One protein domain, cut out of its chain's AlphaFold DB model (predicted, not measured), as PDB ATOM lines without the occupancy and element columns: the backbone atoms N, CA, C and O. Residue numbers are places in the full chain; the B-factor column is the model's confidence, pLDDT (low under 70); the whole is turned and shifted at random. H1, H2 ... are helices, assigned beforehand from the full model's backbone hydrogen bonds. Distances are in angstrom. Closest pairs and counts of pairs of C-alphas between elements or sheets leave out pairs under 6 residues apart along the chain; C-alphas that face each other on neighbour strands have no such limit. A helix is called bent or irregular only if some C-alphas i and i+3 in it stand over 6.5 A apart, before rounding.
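Overview. This is residues 5 to 53 of the 167 residues of an uncharacterized protein of Candidatus Woesebacteria bacterium GW2011_GWA1_39_12 (UniProt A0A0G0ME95). Two long helices, H1 and H2, make the arms of an open V, with the link of residues 26 to 30 at its corner. The arms spread away from that corner, and residues 5 to 21 and 35 to 53 stand free. The 49 printed residues hold two named helices, H1 then H2, and no named strand: the class is all helix. The whole is extended, with a radius of gyration of the C-alphas of 15.2 A, and flat, spanning 36 by 36 by 9 A.

Arrangement. Look first at H1, residues 5 to 25, then past the tight link at H2, residues 31 to 51. They are only just apart, their closest C-alphas 8.4 A from each other. Every O i to N i+4 pair of H1 is within hydrogen-bond range; in H2, 15 of 17 are. Near residue 45 you will find a kink of 26 degrees in H2, which is neither bent nor irregular, but only just: C-alphas 42 and 45 are 6.1 A apart.

Along the chain. Find C-alpha 5 at (-19.304, 40.217, 61.226); from there H1 runs 31.3 A to C-alpha 25. H2 runs 30.6 A from C-alpha 31 to C-alpha 51 at (-19.587, 8.561, 45.229).

Size, cuts and confidence. The C-alphas farthest apart, of Ile 24 and Arg 53, are 40.5 A apart. The printed part has no cut. pLDDT is under 70 at residues 5 to 8, 19 to 30 and 52 to 53.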
ATOM      1  N   GLU A   5     -17.831  40.125  61.334       55.41
ATOM      2  CA  GLU A   5     -19.304  40.217  61.226       55.41
ATOM      3  C   GLU A   5     -19.801  41.061  60.037       55.41
ATOM      4  O   GLU A   5     -20.904  40.859  59.524       55.41
ATOM      5  N   ARG A   6     -18.996  42.022  59.561       58.97
ATOM      6  CA  ARG A   6     -19.396  42.934  58.473       58.97
ATOM      7  C   ARG A   6     -19.634  42.256  57.110       58.97
ATOM      8  O   ARG A   6     -20.627  42.617  56.472       58.97
ATOM      9  N   PRO A   7     -18.794  41.320  56.620       61.34
ATOM     10  CA  PRO A   7     -19.025  40.710  55.308       61.34
ATOM     11  C   PRO A   7     -20.238  39.769  55.304       61.34
ATOM     12  O   PRO A   7     -21.006  39.773  54.341       61.34
ATOM     13  N   PHE A   8     -20.465  39.031  56.394       62.09
ATOM     14  CA  PHE A   8     -21.547  38.050  56.488       62.09
ATOM     15  C   PHE A   8     -22.932  38.711  56.518       62.09
ATOM     16  O   PHE A   8     -23.822  38.336  55.756       62.09
ATOM     17  N   ASN A   9     -23.094  39.792  57.286       73.19
ATOM     18  CA  ASN A   9     -24.359  40.535  57.334       73.19
ATOM     19  C   ASN A   9     -24.716  41.190  55.989       73.19
ATOM     20  O   ASN A   9     -25.885  41.239  55.600       73.19
ATOM     21  N   LYS A  10     -23.710  41.648  55.232       75.19
ATOM     22  CA  LYS A  10     -23.904  42.177  53.874       75.19
ATOM     23  C   LYS A  10     -24.341  41.082  52.896       75.19
ATOM     24  O   LYS A  10     -25.175  41.340  52.028       75.19
ATOM     25  N   PHE A  11     -23.806  39.874  53.044       74.06
ATOM     26  CA  PHE A  11     -24.185  38.710  52.246       74.06
ATOM     27  C   PHE A  11     -25.620  38.249  52.546       74.06
ATOM     28  O   PHE A  11     -26.412  38.108  51.615       74.06
ATOM     29  N   ILE A  12     -26.004  38.143  53.824       77.88
ATOM     30  CA  ILE A  12     -27.382  37.806  54.229       77.88
ATOM     31  C   ILE A  12     -28.383  38.821  53.672       77.88
ATOM     32  O   ILE A  12     -29.420  38.436  53.129       77.88
ATOM     33  N   LYS A  13     -28.071  40.122  53.760       79.44
ATOM     34  CA  LYS A  13     -28.939  41.173  53.214       79.44
ATOM     35  C   LYS A  13     -29.145  41.003  51.705       79.44
ATOM     36  O   LYS A  13     -30.279  41.059  51.242       79.44
ATOM     37  N   ARG A  14     -28.079  40.693  50.956       75.56
ATOM     38  CA  ARG A  14     -28.162  40.412  49.512       75.56
ATOM     39  C   ARG A  14     -29.026  39.192  49.194       75.56
ATOM     40  O   ARG A  14     -29.842  39.269  48.282       75.56
ATOM     41  N   ILE A  15     -28.893  38.100  49.948       78.50
ATOM     42  CA  ILE A  15     -29.738  36.905  49.772       78.50
ATOM     43  C   ILE A  15     -31.208  37.242  50.023       78.50
ATOM     44  O   ILE A  15     -32.078  36.854  49.245       78.50
ATOM     45  N   LYS A  16     -31.490  37.999  51.086       78.50
ATOM     46  CA  LYS A  16     -32.852  38.398  51.446       78.50
ATOM     47  C   LYS A  16     -33.486  39.287  50.373       78.50
ATOM     48  O   LYS A  16     -34.643  39.070  50.022       78.50
ATOM     49  N   ASP A  17     -32.734  40.232  49.816       79.50
ATOM     50  CA  ASP A  17     -33.214  41.116  48.745       79.50
ATOM     51  C   ASP A  17     -33.505  40.339  47.450       79.50
ATOM     52  O   ASP A  17     -34.509  40.587  46.780       79.50
ATOM     53  N   ILE A  18     -32.665  39.353  47.117       76.50
ATOM     54  CA  ILE A  18     -32.889  38.442  45.985       76.50
ATOM     55  C   ILE A  18     -34.156  37.610  46.219       76.50
ATOM     56  O   ILE A  18     -35.018  37.559  45.345       76.50
ATOM     57  N   TYR A  19     -34.319  37.031  47.411       69.88
ATOM     58  CA  TYR A  19     -35.514  36.269  47.784       69.88
ATOM     59  C   TYR A  19     -36.800  37.093  47.633       69.88
ATOM     60  O   TYR A  19     -37.781  36.616  47.061       69.88
ATOM     61  N   TRP A  20     -36.799  38.351  48.090       68.94
ATOM     62  CA  TRP A  20     -37.959  39.235  47.953       68.94
ATOM     63  C   TRP A  20     -38.273  39.582  46.503       68.94
ATOM     64  O   TRP A  20     -39.445  39.592  46.137       68.94
ATOM     65  N   LYS A  21     -37.256  39.800  45.661       68.25
ATOM     66  CA  LYS A  21     -37.471  39.992  44.222       68.25
ATOM     67  C   LYS A  21     -38.086  38.747  43.587       68.25
ATOM     68  O   LYS A  21     -39.120  38.859  42.944       68.25
ATOM     69  N   PHE A  22     -37.539  37.558  43.837       63.16
ATOM     70  CA  PHE A  22     -38.102  36.306  43.312       63.16
ATOM     71  C   PHE A  22     -39.541  36.049  43.784       63.16
ATOM     72  O   PHE A  22     -40.371  35.594  43.002       63.16
ATOM     73  N   LYS A  23     -39.874  36.411  45.028       62.34
ATOM     74  CA  LYS A  23     -41.232  36.298  45.584       62.34
ATOM     75  C   LYS A  23     -42.263  37.196  44.885       62.34
ATOM     76  O   LYS A  23     -43.443  36.861  44.897       62.34
ATOM     77  N   ILE A  24     -41.840  38.322  44.308       63.69
ATOM     78  CA  ILE A  24     -42.727  39.274  43.616       63.69
ATOM     79  C   ILE A  24     -43.039  38.811  42.184       63.69
ATOM     80  O   ILE A  24     -44.130  39.078  41.689       63.69
ATOM     81  N   TYR A  25     -42.124  38.078  41.538       61.47
ATOM     82  CA  TYR A  25     -42.285  37.628  40.149       61.47
ATOM     83  C   TYR A  25     -42.810  36.190  39.999       61.47
ATOM     84  O   TYR A  25     -43.207  35.812  38.898       61.47
ATOM     85  N   LEU A  26     -42.843  35.383  41.068       60.22
ATOM     86  CA  LEU A  26     -43.381  34.017  41.016       60.22
ATOM     87  C   LEU A  26     -44.851  33.951  41.471       60.22
ATOM     88  O   LEU A  26     -45.157  34.313  42.612       60.22
ATOM     89  N   PRO A  27     -45.767  33.392  40.656       65.25
ATOM     90  CA  PRO A  27     -47.119  33.074  41.099       65.25
ATOM     91  C   PRO A  27     -47.061  32.069  42.256       65.25
ATOM     92  O   PRO A  27     -46.342  31.069  42.184       65.25
ATOM     93  N   LYS A  28     -47.840  32.306  43.320       62.75
ATOM     94  CA  LYS A  28     -47.794  31.522  44.573       62.75
ATOM     95  C   LYS A  28     -47.966  30.002  44.384       62.75
ATOM     96  O   LYS A  28     -47.522  29.251  45.244       62.75
ATOM     97  N   GLY A  29     -48.553  29.552  43.272       67.12
ATOM     98  CA  GLY A  29     -48.740  28.130  42.945       67.12
ATOM     99  C   GLY A  29     -47.526  27.413  42.335       67.12
ATOM    100  O   GLY A  29     -47.482  26.190  42.375       67.12
ATOM    101  N   ILE A  30     -46.532  28.136  41.802       68.06
ATOM    102  CA  ILE A  30     -45.402  27.540  41.052       68.06
ATOM    103  C   ILE A  30     -44.127  27.453  41.915       68.06
ATOM    104  O   ILE A  30     -43.237  26.648  41.660       68.06
ATOM    105  N   ILE A  31     -44.060  28.223  43.007       73.31
ATOM    106  CA  ILE A  31     -42.965  28.199  43.995       73.31
ATOM    107  C   ILE A  31     -42.599  26.772  44.466       73.31
ATOM    108  O   ILE A  31     -41.407  26.456  44.446       73.31
ATOM    109  N   PRO A  32     -43.543  25.879  44.846       76.88
ATOM    110  CA  PRO A  32     -43.177  24.522  45.263       76.88
ATOM    111  C   PRO A  32     -42.542  23.699  44.131       76.88
ATOM    112  O   PRO A  32     -41.621  22.928  44.385       76.88
ATOM    113  N   GLN A  33     -42.963  23.901  42.878       77.19
ATOM    114  CA  GLN A  33     -42.420  23.185  41.718       77.19
ATOM    115  C   GLN A  33     -40.970  23.591  41.434       77.19
ATOM    116  O   GLN A  33     -40.136  22.736  41.145       77.19
ATOM    117  N   PHE A  34     -40.635  24.875  41.598       82.38
ATOM    118  CA  PHE A  34     -39.254  25.347  41.469       82.38
ATOM    119  C   PHE A  34     -38.342  24.835  42.587       82.38
ATOM    120  O   PHE A  34     -37.185  24.526  42.320       82.38
ATOM    121  N   ILE A  35     -38.843  24.703  43.821       83.44
ATOM    122  CA  ILE A  35     -38.066  24.126  44.933       83.44
ATOM    123  C   ILE A  35     -37.774  22.643  44.669       83.44
ATOM    124  O   ILE A  35     -36.638  22.203  44.849       83.44
ATOM    125  N   ILE A  36     -38.765  21.885  44.191       85.88
ATOM    126  CA  ILE A  36     -38.587  20.478  43.800       85.88
ATOM    127  C   ILE A  36     -37.575  20.363  42.652       85.88
ATOM    128  O   ILE A  36     -36.634  19.576  42.740       85.88
ATOM    129  N   ALA A  37     -37.713  21.191  41.611       86.50
ATOM    130  CA  ALA A  37     -36.796  21.195  40.474       86.50
ATOM    131  C   ALA A  37     -35.361  21.558  40.888       86.50
ATOM    132  O   ALA A  37     -34.415  20.878  40.496       86.50
ATOM    133  N   ALA A  38     -35.184  22.576  41.733       87.12
ATOM    134  CA  ALA A  38     -33.873  22.961  42.248       87.12
ATOM    135  C   ALA A  38     -33.240  21.843  43.094       87.12
ATOM    136  O   ALA A  38     -32.044  21.585  42.978       87.12
ATOM    137  N   THR A  39     -34.045  21.142  43.900       88.81
ATOM    138  CA  THR A  39     -33.582  20.011  44.721       88.81
ATOM    139  C   THR A  39     -33.091  18.856  43.847       88.81
ATOM    140  O   THR A  39     -32.010  18.329  44.098       88.81
ATOM    141  N   LEU A  40     -33.824  18.522  42.777       89.00
ATOM    142  CA  LEU A  40     -33.429  17.499  41.800       89.00
ATOM    143  C   LEU A  40     -32.137  17.858  41.056       89.00
ATOM    144  O   LEU A  40     -31.272  17.008  40.848       89.00
ATOM    145  N   ILE A  41     -31.984  19.128  40.678       91.38
ATOM    146  CA  ILE A  41     -30.786  19.596  39.973       91.38
ATOM    147  C   ILE A  41     -29.560  19.545  40.889       91.38
ATOM    148  O   ILE A  41     -28.475  19.202  40.431       91.38
ATOM    149  N   ILE A  42     -29.718  19.846  42.182       91.69
ATOM    150  CA  ILE A  42     -28.620  19.820  43.158       91.69
ATOM    151  C   ILE A  42     -28.291  18.386  43.601       91.69
ATOM    152  O   ILE A  42     -27.125  18.087  43.866       91.69
ATOM    153  N   SER A  43     -29.270  17.475  43.644       89.31
ATOM    154  CA  SER A  43     -29.031  16.097  44.090       89.31
ATOM    155  C   SER A  43     -28.081  15.328  43.171       89.31
ATOM    156  O   SER A  43     -27.264  14.557  43.661       89.31
ATOM    157  N   ILE A  44     -28.130  15.566  41.856       89.38
ATOM    158  CA  ILE A  44     -27.301  14.843  40.875       89.38
ATOM    159  C   ILE A  44     -25.790  15.084  41.084       89.38
ATOM    160  O   ILE A  44     -25.066  14.114  41.317       89.38
ATOM    161  N   PRO A  45     -25.270  16.329  41.059       90.12
ATOM    162  CA  PRO A  45     -23.847  16.576  41.281       90.12
ATOM    163  C   PRO A  45     -23.412  16.233  42.709       90.12
ATOM    164  O   PRO A  45     -22.270  15.827  42.908       90.12
ATOM    165  N   LEU A  46     -24.309  16.344  43.697       87.19
ATOM    166  CA  LEU A  46     -24.010  15.973  45.080       87.19
ATOM    167  C   LEU A  46     -23.759  14.466  45.220       87.19
ATOM    168  O   LEU A  46     -22.801  14.074  45.879       87.19
ATOM    169  N   ILE A  47     -24.564  13.623  44.567       84.75
ATOM    170  CA  ILE A  47     -24.363  12.166  44.560       84.75
ATOM    171  C   ILE A  47     -23.036  11.816  43.883       84.75
ATOM    172  O   ILE A  47     -22.260  11.046  44.441       84.75
ATOM    173  N   ILE A  48     -22.731  12.422  42.730       84.69
ATOM    174  CA  ILE A  48     -21.460  12.192  42.021       84.69
ATOM    175  C   ILE A  48     -20.275  12.607  42.901       84.69
ATOM    176  O   ILE A  48     -19.295  11.877  43.001       84.69
ATOM    177  N   TYR A  49     -20.376  13.750  43.581       85.75
ATOM    178  CA  TYR A  49     -19.344  14.231  44.498       85.75
ATOM    179  C   TYR A  49     -19.136  13.303  45.704       85.75
ATOM    180  O   TYR A  49     -18.007  13.142  46.159       85.75
ATOM    181  N   LEU A  50     -20.204  12.689  46.221       80.19
ATOM    182  CA  LEU A  50     -20.132  11.757  47.348       80.19
ATOM    183  C   LEU A  50     -19.608  10.376  46.933       80.19
ATOM    184  O   LEU A  50     -18.803   9.804  47.662       80.19
ATOM    185  N   VAL A  51     -20.015   9.867  45.766       78.06
ATOM    186  CA  VAL A  51     -19.587   8.561  45.229       78.06
ATOM    187  C   VAL A  51     -18.147   8.601  44.715       78.06
ATOM    188  O   VAL A  51     -17.410   7.641  44.903       78.06
ATOM    189  N   ASN A  52     -17.710   9.718  44.126       69.75
ATOM    190  CA  ASN A  52     -16.325   9.896  43.677       69.75
ATOM    191  C   ASN A  52     -15.359  10.260  44.809       69.75
ATOM    192  O   ASN A  52     -14.196  10.563  44.535       69.75
ATOM    193  N   ARG A  53     -15.789  10.241  46.076       67.44
ATOM    194  CA  ARG A  53     -14.810  10.141  47.154       67.44
ATOM    195  C   ARG A  53     -14.263   8.726  47.075       67.44
ATOM    196  O   ARG A  53     -15.051   7.805  47.276       67.44
TER     197      ARG A  53